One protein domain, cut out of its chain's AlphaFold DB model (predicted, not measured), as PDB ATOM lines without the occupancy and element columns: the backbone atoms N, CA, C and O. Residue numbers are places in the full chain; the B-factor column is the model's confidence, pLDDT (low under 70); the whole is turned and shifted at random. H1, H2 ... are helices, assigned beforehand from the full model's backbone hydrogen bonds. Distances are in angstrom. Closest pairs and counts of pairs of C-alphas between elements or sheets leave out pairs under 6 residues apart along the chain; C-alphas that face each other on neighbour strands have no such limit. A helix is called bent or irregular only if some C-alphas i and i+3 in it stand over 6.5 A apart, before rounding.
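Overview. This is residues 20 to 113 of the 132 residues of an uncharacterized protein of Oesophagostomum dentatum (UniProt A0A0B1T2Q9). One long helix, H4, has its first half packed in a small body with H1, H2 and H3, while residues 102 to 113 stick out as an arm. The 94 printed residues, with H1, H2, H3, H4 in chain order and no named strand, are all helix, only just compact, close to loose (radius of gyration of the C-alphas 14.5 A), spanning 51 by 24 by 22 A.

Along the chain. H4, residues 79 to 113, is 50.8 A long and ends at C-alpha 113 (245.832, 298.713, 213.900). H3 is residues 62 to 74, 18.2 A; H2 41 to 57, 22.9 A; H1 25 to 36, 16.2 A, from C-alpha 25 (235.594, 276.264, 236.486).

Arrangement. H4 has a kink of 37 degrees near residue 86; it is neither bent nor irregular, but only just: C-alphas 82 and 85 are 6.4 A apart. With residues 81 to 97 alone it touches H3, a hairpin at a shallow tilt of 3 degrees, opposite ways; closest C-alphas Ala 74 and Arg 82, 5.4 A. H2 and H3, a hairpin, touch at 17 degrees, closest C-alphas His 51 and Phe 69, 5.7 A. H1 touches H4, closest C-alphas Ala 36 and Val 85, 6.4 A; H1 and H3 are apart. Each O i to N i+4 pair is within hydrogen-bond range in H1, H2 and H3, and 29 of 31 in H4.

Size, cuts and confidence. The C-alphas of Asp 77 and Met 113 are farthest apart, 51.6 A. The printed part has no cut, its three links are tight, and no printed residue is under 70 in pLDDT.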
ATOM      1  N   TRP A  20     235.418 273.879 246.874       90.81
ATOM      2  CA  TRP A  20     236.777 273.735 246.348       90.81
ATOM      3  C   TRP A  20     237.107 274.837 245.336       90.81
ATOM      4  O   TRP A  20     236.402 274.992 244.330       90.81
ATOM      5  N   LYS A  21     238.144 275.618 245.636       93.56
ATOM      6  CA  LYS A  21     238.496 276.841 244.905       93.56
ATOM      7  C   LYS A  21     239.617 276.667 243.910       93.56
ATOM      8  O   LYS A  21     239.770 277.498 243.026       93.56
ATOM      9  N   CYS A  22     240.378 275.585 243.984       94.31
ATOM     10  CA  CYS A  22     241.409 275.379 242.984       94.31
ATOM     11  C   CYS A  22     240.791 275.066 241.616       94.31
ATOM     12  O   CYS A  22     240.004 274.132 241.479       94.31
ATOM     13  N   GLY A  23     241.217 275.792 240.583       92.00
ATOM     14  CA  GLY A  23     240.847 275.539 239.192       92.00
ATOM     15  C   GLY A  23     239.877 276.566 238.604       92.00
ATOM     16  O   GLY A  23     239.029 277.143 239.272       92.00
ATOM     17  N   ILE A  24     239.992 276.771 237.294       87.88
ATOM     18  CA  ILE A  24     239.156 277.688 236.517       87.88
ATOM     19  C   ILE A  24     237.929 276.920 236.009       87.88
ATOM     20  O   ILE A  24     237.947 276.307 234.934       87.88
ATOM     21  N   GLY A  25     236.869 276.905 236.815       86.62
ATOM     22  CA  GLY A  25     235.594 276.264 236.486       86.62
ATOM     23  C   GLY A  25     235.511 274.766 236.825       86.62
ATOM     24  O   GLY A  25     236.431 274.187 237.398       86.62
ATOM     25  N   PRO A  26     234.392 274.101 236.478       86.31
ATOM     26  CA  PRO A  26     234.035 272.798 237.046       86.31
ATOM     27  C   PRO A  26     234.964 271.652 236.623       86.31
ATOM     28  O   PRO A  26     235.250 270.767 237.423       86.31
ATOM     29  N   VAL A  27     235.455 271.659 235.378       89.88
ATOM     30  CA  VAL A  27     236.308 270.574 234.857       89.88
ATOM     31  C   VAL A  27     237.704 270.628 235.472       89.88
ATOM     32  O   VAL A  27     238.177 269.641 236.030       89.88
ATOM     33  N   SER A  28     238.365 271.784 235.399       91.81
ATOM     34  CA  SER A  28     239.694 271.965 235.993       91.81
ATOM     35  C   SER A  28     239.637 271.911 237.527       91.81
ATOM     36  O   SER A  28     240.570 271.408 238.153       91.81
ATOM     37  N   GLY A  29     238.512 272.324 238.122       93.38
ATOM     38  CA  GLY A  29     238.198 272.124 239.533       93.38
ATOM     39  C   GLY A  29     238.176 270.650 239.930       93.38
ATOM     40  O   GLY A  29     238.888 270.244 240.840       93.38
ATOM     41  N   ALA A  30     237.450 269.807 239.193       93.12
ATOM     42  CA  ALA A  30     237.423 268.370 239.467       93.12
ATOM     43  C   ALA A  30     238.808 267.713 239.318       93.12
ATOM     44  O   ALA A  30     239.199 266.891 240.147       93.12
ATOM     45  N   ILE A  31     239.568 268.086 238.284       94.50
ATOM     46  CA  ILE A  31     240.918 267.548 238.055       94.50
ATOM     47  C   ILE A  31     241.864 267.945 239.193       94.50
ATOM     48  O   ILE A  31     242.556 267.090 239.743       94.50
ATOM     49  N   SER A  32     241.891 269.226 239.562       95.50
ATOM     50  CA  SER A  32     242.746 269.717 240.648       95.50
ATOM     51  C   SER A  32     242.380 269.082 241.988       95.50
ATOM     52  O   SER A  32     243.278 268.685 242.730       95.50
ATOM     53  N   TYR A  33     241.087 268.879 242.254       94.94
ATOM     54  CA  TYR A  33     240.624 268.156 243.434       94.94
ATOM     55  C   TYR A  33     241.188 266.732 243.475       94.94
ATOM     56  O   TYR A  33     241.800 266.343 244.468       94.94
ATOM     57  N   ILE A  34     241.077 265.970 242.379       95.19
ATOM     58  CA  ILE A  34     241.612 264.600 242.290       95.19
ATOM     59  C   ILE A  34     243.123 264.565 242.550       95.19
ATOM     60  O   ILE A  34     243.603 263.669 243.243       95.19
ATOM     61  N   ILE A  35     243.876 265.536 242.027       95.19
ATOM     62  CA  ILE A  35     245.326 265.617 242.251       95.19
ATOM     63  C   ILE A  35     245.644 265.857 243.734       95.19
ATOM     64  O   ILE A  35     246.619 265.295 244.238       95.19
ATOM     65  N   ALA A  36     244.840 266.672 244.423       94.56
ATOM     66  CA  ALA A  36     245.037 267.041 245.823       94.56
ATOM     67  C   ALA A  36     244.496 266.009 246.830       94.56
ATOM     68  O   ALA A  36     244.980 265.978 247.960       94.56
ATOM     69  N   LEU A  37     243.555 265.141 246.433       93.00
ATOM     70  CA  LEU A  37     242.921 264.118 247.282       93.00
ATOM     71  C   LEU A  37     243.868 263.299 248.182       93.00
ATOM     72  O   LEU A  37     243.538 263.119 249.352       93.00
ATOM     73  N   PRO A  38     245.019 262.781 247.711       91.62
ATOM     74  CA  PRO A  38     245.922 261.988 248.554       91.62
ATOM     75  C   PRO A  38     246.788 262.843 249.501       91.62
ATOM     76  O   PRO A  38     247.787 262.361 250.033       91.62
ATOM     77  N   SER A  39     246.461 264.124 249.678       91.00
ATOM     78  CA  SER A  39     247.288 265.116 250.363       91.00
ATOM     79  C   SER A  39     246.479 265.978 251.339       91.00
ATOM     80  O   SER A  39     245.331 265.665 251.646       91.00
ATOM     81  N   ASP A  40     247.077 267.056 251.852       89.56
ATOM     82  CA  ASP A  40     246.374 268.038 252.680       89.56
ATOM     83  C   ASP A  40     245.457 268.909 251.806       89.56
ATOM     84  O   ASP A  40     245.824 270.003 251.377       89.56
ATOM     85  N   VAL A  41     244.267 268.382 251.501       92.75
ATOM     86  CA  VAL A  41     243.271 269.033 250.636       92.75
ATOM     87  C   VAL A  41     242.904 270.422 251.162       92.75
ATOM     88  O   VAL A  41     242.804 271.350 250.368       92.75
ATOM     89  N   LEU A  42     242.755 270.588 252.480       93.31
ATOM     90  CA  LEU A  42     242.393 271.875 253.083       93.31
ATOM     91  C   LEU A  42     243.532 272.892 252.969       93.31
ATOM     92  O   LEU A  42     243.286 274.053 252.649       93.31
ATOM     93  N   GLY A  43     244.777 272.464 253.192       95.19
ATOM     94  CA  GLY A  43     245.947 273.320 252.998       95.19
ATOM     95  C   GLY A  43     246.118 273.762 251.543       95.19
ATOM     96  O   GLY A  43     246.404 274.930 251.285       95.19
ATOM     97  N   VAL A  44     245.893 272.856 250.586       96.81
ATOM     98  CA  VAL A  44     245.948 273.178 249.149       96.81
ATOM     99  C   VAL A  44     244.821 274.135 248.755       96.81
ATOM    100  O   VAL A  44     245.090 275.136 248.092       96.81
ATOM    101  N   ASP A  45     243.589 273.874 249.198       96.69
ATOM    102  CA  ASP A  45     242.430 274.732 248.922       96.69
ATOM    103  C   ASP A  45     242.630 276.147 249.474       96.69
ATOM    104  O   ASP A  45     242.377 277.134 248.783       96.69
ATOM    105  N   LYS A  46     243.199 276.261 250.682       96.50
ATOM    106  CA  LYS A  46     243.563 277.551 251.275       96.50
ATOM    107  C   LYS A  46     244.529 278.342 250.390       96.50
ATOM    108  O   LYS A  46     244.307 279.533 250.183       96.50
ATOM    109  N   CYS A  47     245.561 277.700 249.836       97.44
ATOM    110  CA  CYS A  47     246.470 278.377 248.907       97.44
ATOM    111  C   CYS A  47     245.729 278.897 247.663       97.44
ATOM    112  O   CYS A  47     246.046 279.979 247.174       97.44
ATOM    113  N   CYS A  48     244.734 278.163 247.161       96.44
ATOM    114  CA  CYS A  48     243.927 278.589 246.016       96.44
ATOM    115  C   CYS A  48     243.002 279.765 246.355       96.44
ATOM    116  O   CYS A  48     242.938 280.721 245.593       96.44
ATOM    117  N   ILE A  49     242.355 279.746 247.527       95.81
ATOM    118  CA  ILE A  49     241.557 280.876 248.026       95.81
ATOM    119  C   ILE A  49     242.404 282.152 248.100       95.81
ATOM    120  O   ILE A  49     241.964 283.221 247.679       95.81
ATOM    121  N   GLU A  50     243.619 282.048 248.645       96.19
ATOM    122  CA  GLU A  50     244.534 283.185 248.754       96.19
ATOM    123  C   GLU A  50     244.982 283.682 247.373       96.19
ATOM    124  O   GLU A  50     244.992 284.889 247.138       96.19
ATOM    125  N   HIS A  51     245.292 282.779 246.438       96.00
ATOM    126  CA  HIS A  51     245.648 283.137 245.060       96.00
ATOM    127  C   HIS A  51     244.524 283.893 244.344       96.00
ATOM    128  O   HIS A  51     244.765 284.986 243.826       96.00
ATOM    129  N   ASP A  52     243.297 283.372 244.394       93.81
ATOM    130  CA  ASP A  52     242.121 284.021 243.806       93.81
ATOM    131  C   ASP A  52     241.893 285.407 244.425       93.81
ATOM    132  O   ASP A  52     241.649 286.382 243.716       93.81
ATOM    133  N   ALA A  53     242.042 285.540 245.748       94.38
ATOM    134  CA  ALA A  53     241.907 286.828 246.427       94.38
ATOM    135  C   ALA A  53     242.975 287.847 245.983       94.38
ATOM    136  O   ALA A  53     242.668 289.035 245.847       94.38
ATOM    137  N   LEU A  54     244.213 287.411 245.733       93.62
ATOM    138  CA  LEU A  54     245.283 288.282 245.234       93.62
ATOM    139  C   LEU A  54     245.006 288.767 243.806       93.62
ATOM    140  O   LEU A  54     245.198 289.951 243.518       93.62
ATOM    141  N   VAL A  55     244.528 287.880 242.934       89.88
ATOM    142  CA  VAL A  55     244.257 288.196 241.524       89.88
ATOM    143  C   VAL A  55     242.976 289.025 241.373       89.88
ATOM    144  O   VAL A  55     242.996 290.087 240.744       89.88
ATOM    145  N   ASP A  56     241.872 288.575 241.969       87.69
ATOM    146  CA  ASP A  56     240.547 289.161 241.752       87.69
ATOM    147  C   ASP A  56     240.216 290.271 242.757       87.69
ATOM    148  O   ASP A  56     239.553 291.243 242.399       87.69
ATOM    149  N   GLY A  57     240.676 290.149 244.007       81.50
ATOM    150  CA  GLY A  57     240.378 291.103 245.078       81.50
ATOM    151  C   GLY A  57     241.370 292.263 245.158       81.50
ATOM    152  O   GLY A  57     240.966 293.422 245.226       81.50
ATOM    153  N   PHE A  58     242.670 291.959 245.148       78.06
ATOM    154  CA  PHE A  58     243.731 292.965 245.293       78.06
ATOM    155  C   PHE A  58     244.302 293.469 243.962       78.06
ATOM    156  O   PHE A  58     245.119 294.390 243.970       78.06
ATOM    157  N   HIS A  59     243.875 292.896 242.830       86.06
ATOM    158  CA  HIS A  59     244.382 293.214 241.488       86.06
ATOM    159  C   HIS A  59     245.910 293.173 241.389       86.06
ATOM    160  O   HIS A  59     246.535 293.963 240.675       86.06
ATOM    161  N   LEU A  60     246.513 292.248 242.135       91.12
ATOM    162  CA  LEU A  60     247.946 292.029 242.125       91.12
ATOM    163  C   LEU A  60     248.360 291.448 240.764       91.12
ATOM    164  O   LEU A  60     247.573 290.779 240.088       91.12
ATOM    165  N   ASN A  61     249.595 291.723 240.335       91.69
ATOM    166  CA  ASN A  61     250.109 291.157 239.092       91.69
ATOM    167  C   ASN A  61     250.055 289.623 239.159       91.69
ATOM    168  O   ASN A  61     250.465 289.029 240.153       91.69
ATOM    169  N   ARG A  62     249.575 288.969 238.098       91.31
ATOM    170  CA  ARG A  62     249.391 287.512 238.097       91.31
ATOM    171  C   ARG A  62     250.693 286.765 238.377       91.31
ATOM    172  O   ARG A  62     250.669 285.810 239.138       91.31
ATOM    173  N   GLU A  63     251.824 287.235 237.850       94.06
ATOM    174  CA  GLU A  63     253.132 286.611 238.104       94.06
ATOM    175  C   GLU A  63     253.510 286.623 239.595       94.06
ATOM    176  O   GLU A  63     253.981 285.617 240.131       94.06
ATOM    177  N   ASP A  64     253.251 287.735 240.285       95.31
ATOM    178  CA  ASP A  64     253.539 287.873 241.713       95.31
ATOM    179  C   ASP A  64     252.570 287.018 242.553       95.31
ATOM    180  O   ASP A  64     252.977 286.369 243.520       95.31
ATOM    181  N   ALA A  65     251.292 286.959 242.159       96.12
ATOM    182  CA  ALA A  65     250.298 286.102 242.801       96.12
ATOM    183  C   ALA A  65     250.658 284.615 242.639       96.12
ATOM    184  O   ALA A  65     250.616 283.860 243.614       96.12
ATOM    185  N   ASP A  66     251.084 284.203 241.442       96.69
ATOM    186  CA  ASP A  66     251.548 282.846 241.145       96.69
ATOM    187  C   ASP A  66     252.772 282.476 241.996       96.69
ATOM    188  O   ASP A  66     252.866 281.359 242.515       96.69
ATOM    189  N   GLN A  67     253.702 283.415 242.200       97.25
ATOM    190  CA  GLN A  67     254.857 283.203 243.070       97.25
ATOM    191  C   GLN A  67     254.437 282.977 244.529       97.25
ATOM    192  O   GLN A  67     254.923 282.032 245.159       97.25
ATOM    193  N   ILE A  68     253.542 283.810 245.064       97.62
ATOM    194  CA  ILE A  68     253.030 283.672 246.439       97.62
ATOM    195  C   ILE A  68     252.303 282.333 246.599       97.62
ATOM    196  O   ILE A  68     252.568 281.588 247.544       97.62
ATOM    197  N   PHE A  69     251.464 281.971 245.632       97.88
ATOM    198  CA  PHE A  69     250.780 280.684 245.593       97.88
ATOM    199  C   PHE A  69     251.764 279.500 245.628       97.88
ATOM    200  O   PHE A  69     251.634 278.573 246.434       97.88
ATOM    201  N   CYS A  70     252.818 279.555 244.815       98.00
ATOM    202  CA  CYS A  70     253.859 278.532 244.796       98.00
ATOM    203  C   CYS A  70     254.665 278.441 246.097       98.00
ATOM    204  O   CYS A  70     255.143 277.354 246.448       98.00
ATOM    205  N   GLN A  71     254.831 279.555 246.811       98.12
ATOM    206  CA  GLN A  71     255.435 279.579 248.142       98.12
ATOM    207  C   GLN A  71     254.495 278.983 249.195       98.12
ATOM    208  O   GLN A  71     254.960 278.199 250.024       98.12
ATOM    209  N   CYS A  72     253.189 279.254 249.111       98.12
ATOM    210  CA  CYS A  72     252.179 278.647 249.978       98.12
ATOM    211  C   CYS A  72     252.264 277.114 249.923       98.12
ATOM    212  O   CYS A  72     252.512 276.468 250.945       98.12
ATOM    213  N   LEU A  73     252.229 276.527 248.720       97.94
ATOM    214  CA  LEU A  73     252.373 275.074 248.541       97.94
ATOM    215  C   LEU A  73     253.744 274.534 248.987       97.94
ATOM    216  O   LEU A  73     253.850 273.389 249.424       97.94
ATOM    217  N   ALA A  74     254.809 275.336 248.891       97.62
ATOM    218  CA  ALA A  74     256.145 274.935 249.339       97.62
ATOM    219  C   ALA A  74     256.256 274.823 250.865       97.62
ATOM    220  O   ALA A  74     257.069 274.035 251.348       97.62
ATOM    221  N   SER A  75     255.452 275.599 251.597       96.94
ATOM    222  CA  SER A  75     255.434 275.624 253.062       96.94
ATOM    223  C   SER A  75     254.649 274.469 253.690       96.94
ATOM    224  O   SER A  75     254.729 274.268 254.897       96.94
ATOM    225  N   SER A  76     253.924 273.685 252.883       96.06
ATOM    226  CA  SER A  76     253.188 272.517 253.367       96.06
ATOM    227  C   SER A  76     254.130 271.480 253.975       96.06
ATOM    228  O   SER A  76     255.174 271.172 253.394       96.06
ATOM    229  N   ASP A  77     253.724 270.868 255.089       94.50
ATOM    230  CA  ASP A  77     254.449 269.764 255.730       94.50
ATOM    231  C   ASP A  77     254.387 268.454 254.923       94.50
ATOM    232  O   ASP A  77     255.251 267.579 255.068       94.50
ATOM    233  N   SER A  78     253.420 268.333 254.009       95.25
ATOM    234  CA  SER A  78     253.212 267.136 253.197       95.25
ATOM    235  C   SER A  78     254.262 266.997 252.091       95.25
ATOM    236  O   SER A  78     254.403 267.847 251.209       95.25
ATOM    237  N   TRP A  79     254.967 265.858 252.079       95.56
ATOM    238  CA  TRP A  79     255.897 265.516 250.996       95.56
ATOM    239  C   TRP A  79     255.196 265.481 249.635       95.56
ATOM    240  O   TRP A  79     255.749 265.988 248.657       95.56
ATOM    241  N   TYR A  80     253.982 264.928 249.579       96.94
ATOM    242  CA  TYR A  80     253.213 264.838 248.340       96.94
ATOM    243  C   TYR A  80     252.821 266.230 247.832       96.94
ATOM    244  O   TYR A  80     252.940 266.500 246.638       96.94
ATOM    245  N   VAL A  81     252.443 267.153 248.725       97.44
ATOM    246  CA  VAL A  81     252.155 268.537 248.317       97.44
ATOM    247  C   VAL A  81     253.399 269.186 247.716       97.44
ATOM    248  O   VAL A  81     253.344 269.700 246.601       97.44
ATOM    249  N   ARG A  82     254.551 269.093 248.390       97.38
ATOM    250  CA  ARG A  82     255.793 269.730 247.922       97.38
ATOM    251  C   ARG A  82     256.331 269.156 246.607       97.38
ATOM    252  O   ARG A  82     256.914 269.908 245.829       97.38
ATOM    253  N   ASN A  83     256.159 267.855 246.367       97.25
ATOM    254  CA  ASN A  83     256.800 267.153 245.246       97.25
ATOM    255  C   ASN A  83     255.855 266.784 244.096       97.25
ATOM    256  O   ASN A  83     256.338 266.497 243.006       97.25
ATOM    257  N   VAL A  84     254.535 266.793 244.306       97.31
ATOM    258  CA  VAL A  84     253.545 266.425 243.276       97.31
ATOM    259  C   VAL A  84     252.562 267.563 243.033       97.31
ATOM    260  O   VAL A  84     252.470 268.059 241.912       97.31
ATOM    261  N   VAL A  85     251.866 268.034 244.073       97.56
ATOM    262  CA  VAL A  85     250.842 269.088 243.921       97.56
ATOM    263  C   VAL A  85     251.482 270.394 243.468       97.56
ATOM    264  O   VAL A  85     251.080 270.959 242.455       97.56
ATOM    265  N   LYS A  86     252.527 270.844 244.169       97.75
ATOM    266  CA  LYS A  86     253.244 272.084 243.867       97.75
ATOM    267  C   LYS A  86     253.696 272.162 242.410       97.75
ATOM    268  O   LYS A  86     253.297 273.120 241.758       97.75
ATOM    269  N   PRO A  87     254.503 271.233 241.858       98.00
ATOM    270  CA  PRO A  87     254.949 271.371 240.475       98.00
ATOM    271  C   PRO A  87     253.787 271.382 239.477       98.00
ATOM    272  O   PRO A  87     253.827 272.174 238.537       98.00
ATOM    273  N   LEU A  88     252.738 270.578 239.688       97.12
ATOM    274  CA  LEU A  88     251.571 270.551 238.800       97.12
ATOM    275  C   LEU A  88     250.795 271.875 238.824       97.12
ATOM    276  O   LEU A  88     250.513 272.439 237.769       97.12
ATOM    277  N   PHE A  89     250.492 272.387 240.016       97.31
ATOM    278  CA  PHE A  89     249.697 273.602 240.183       97.31
ATOM    279  C   PHE A  89     250.509 274.859 239.845       97.31
ATOM    280  O   PHE A  89     250.014 275.747 239.167       97.31
ATOM    281  N   CYS A  90     251.784 274.928 240.231       97.44
ATOM    282  CA  CYS A  90     252.661 276.036 239.844       97.44
ATOM    283  C   CYS A  90     252.837 276.129 238.329       97.44
ATOM    284  O   CYS A  90     252.804 277.216 237.759       97.44
ATOM    285  N   THR A  91     253.009 274.987 237.657       96.44
ATOM    286  CA  THR A  91     253.131 274.977 236.197       96.44
ATOM    287  C   THR A  91     251.830 275.433 235.545       96.44
ATOM    288  O   THR A  91     251.879 276.199 234.584       96.44
ATOM    289  N   SER A  92     250.670 275.007 236.060       94.81
ATOM    290  CA  SER A  92     249.385 275.393 235.476       94.81
ATOM    291  C   SER A  92     249.122 276.896 235.585       94.81
ATOM    292  O   SER A  92     248.765 277.500 234.574       94.81
ATOM    293  N   VAL A  93     249.356 277.514 236.749       94.25
ATOM    294  CA  VAL A  93     249.124 278.959 236.933       94.25
ATOM    295  C   VAL A  93     250.100 279.803 236.109       94.25
ATOM    296  O   VAL A  93     249.664 280.689 235.380       94.25
ATOM    297  N   VAL A  94     251.387 279.438 236.070       93.50
ATOM    298  CA  VAL A  94     252.396 280.160 235.274       93.50
ATOM    299  C   VAL A  94     252.096 280.076 233.776       93.50
ATOM    300  O   VAL A  94     252.242 281.062 233.048       93.50
ATOM    301  N   LEU A  95     251.687 278.902 233.282       93.38
ATOM    302  CA  LEU A  95     251.276 278.755 231.884       93.38
ATOM    303  C   LEU A  95     250.030 279.585 231.580       93.38
ATOM    304  O   LEU A  95     249.956 280.204 230.518       93.38
ATOM    305  N   TYR A  96     249.076 279.622 232.509       90.69
ATOM    306  CA  TYR A  96     247.866 280.416 232.362       90.69
ATOM    307  C   TYR A  96     248.172 281.916 232.297       90.69
ATOM    308  O   TYR A  96     247.697 282.591 231.385       90.69
ATOM    309  N   THR A  97     249.022 282.424 233.190       91.12
ATOM    310  CA  THR A  97     249.469 283.823 233.201       91.12
ATOM    311  C   THR A  97     250.150 284.207 231.889       91.12
ATOM    312  O   THR A  97     249.744 285.172 231.244       91.12
ATOM    313  N   LYS A  98     251.080 283.381 231.393       91.00
ATOM    314  CA  LYS A  98     251.726 283.616 230.088       91.00
ATOM    315  C   LYS A  98     250.738 283.626 228.922       91.00
ATOM    316  O   LYS A  98     250.856 284.451 228.018       91.00
ATOM    317  N   GLY A  99     249.773 282.706 228.923       88.06
ATOM    318  CA  GLY A  99     248.715 282.670 227.914       88.06
ATOM    319  C   GLY A  99     247.837 283.923 227.954       88.06
ATOM    320  O   GLY A  99     247.541 284.504 226.909       88.06
ATOM    321  N   PHE A 100     247.484 284.375 229.157       84.12
ATOM    322  CA  PHE A 100     246.706 285.590 229.384       84.12
ATOM    323  C   PHE A 100     247.434 286.844 228.880       84.12
ATOM    324  O   PHE A 100     246.843 287.662 228.169       84.12
ATOM    325  N   ASP A 101     248.729 286.973 229.171       85.38
ATOM    326  CA  ASP A 101     249.542 288.100 228.710       85.38
ATOM    327  C   ASP A 101     249.706 288.112 227.190       85.38
ATOM    328  O   ASP A 101     249.597 289.166 226.556       85.38
ATOM    329  N   HIS A 102     249.888 286.938 226.580       86.75
ATOM    330  CA  HIS A 102     249.944 286.805 225.127       86.75
ATOM    331  C   HIS A 102     248.637 287.267 224.459       86.75
ATOM    332  O   HIS A 102     248.657 288.027 223.488       86.75
ATOM    333  N   GLU A 103     247.482 286.882 225.007       84.69
ATOM    334  CA  GLU A 103     246.180 287.331 224.505       84.69
ATOM    335  C   GLU A 103     245.980 288.847 224.680       84.69
ATOM    336  O   GLU A 103     245.443 289.526 223.798       84.69
ATOM    337  N   LYS A 104     246.440 289.408 225.804       85.69
ATOM    338  CA  LYS A 104     246.411 290.854 226.059       85.69
ATOM    339  C   LYS A 104     247.281 291.615 225.055       85.69
ATOM    340  O   LYS A 104     246.840 292.648 224.544       85.69
ATOM    341  N   ALA A 105     248.464 291.091 224.730       85.75
ATOM    342  CA  ALA A 105     249.365 291.664 223.734       85.75
ATOM    343  C   ALA A 105     248.737 291.668 222.331       85.75
ATOM    344  O   ALA A 105     248.701 292.714 221.682       85.75
ATOM    345  N   ILE A 106     248.145 290.548 221.897       89.56
ATOM    346  CA  ILE A 106     247.429 290.468 220.612       89.56
ATOM    347  C   ILE A 106     246.290 291.496 220.557       89.56
ATOM    348  O   ILE A 106     246.152 292.228 219.576       89.56
ATOM    349  N   ARG A 107     245.494 291.616 221.628       88.88
ATOM    350  CA  ARG A 107     244.399 292.599 221.696       88.88
ATOM    351  C   ARG A 107     244.881 294.051 221.667       88.88
ATOM    352  O   ARG A 107     244.165 294.913 221.157       88.88
ATOM    353  N   ALA A 108     246.058 294.348 222.217       86.62
ATOM    354  CA  ALA A 108     246.657 295.681 222.146       86.62
ATOM    355  C   ALA A 108     247.136 296.017 220.723       86.62
ATOM    356  O   ALA A 108     246.872 297.117 220.230       86.62
ATOM    357  N   VAL A 109     247.763 295.056 220.036       87.31
ATOM    358  CA  VAL A 109     248.178 295.204 218.633       87.31
ATOM    359  C   VAL A 109     246.964 295.427 217.728       87.31
ATOM    360  O   VAL A 109     246.945 296.405 216.982       87.31
ATOM    361  N   ASN A 110     245.915 294.606 217.854       88.62
ATOM    362  CA  ASN A 110     244.693 294.750 217.052       88.62
ATOM    363  C   ASN A 110     244.041 296.131 217.230       88.62
ATOM    364  O   ASN A 110     243.701 296.779 216.244       88.62
ATOM    365  N   ARG A 111     243.943 296.638 218.468       83.50
ATOM    366  CA  ARG A 111     243.408 297.990 218.727       83.50
ATOM    367  C   ARG A 111     244.260 299.106 218.120       83.50
ATOM    368  O   ARG A 111     243.713 300.110 217.673       83.50
ATOM    369  N   THR A 112     245.578 298.928 218.096       79.56
ATOM    370  CA  THR A 112     246.512 299.893 217.494       79.56
ATOM    371  C   THR A 112     246.372 299.930 215.972       79.56
ATOM    372  O   THR A 112     246.471 300.998 215.374       79.56
ATOM    373  N   MET A 113     246.106 298.782 215.339       71.06
ATOM    374  CA  MET A 113     245.832 298.713 213.900       71.06
ATOM    375  C   MET A 113     244.492 299.362 213.533       71.06
ATOM    376  O   MET A 113     244.419 300.037 212.514       71.06
TER     377      MET A 113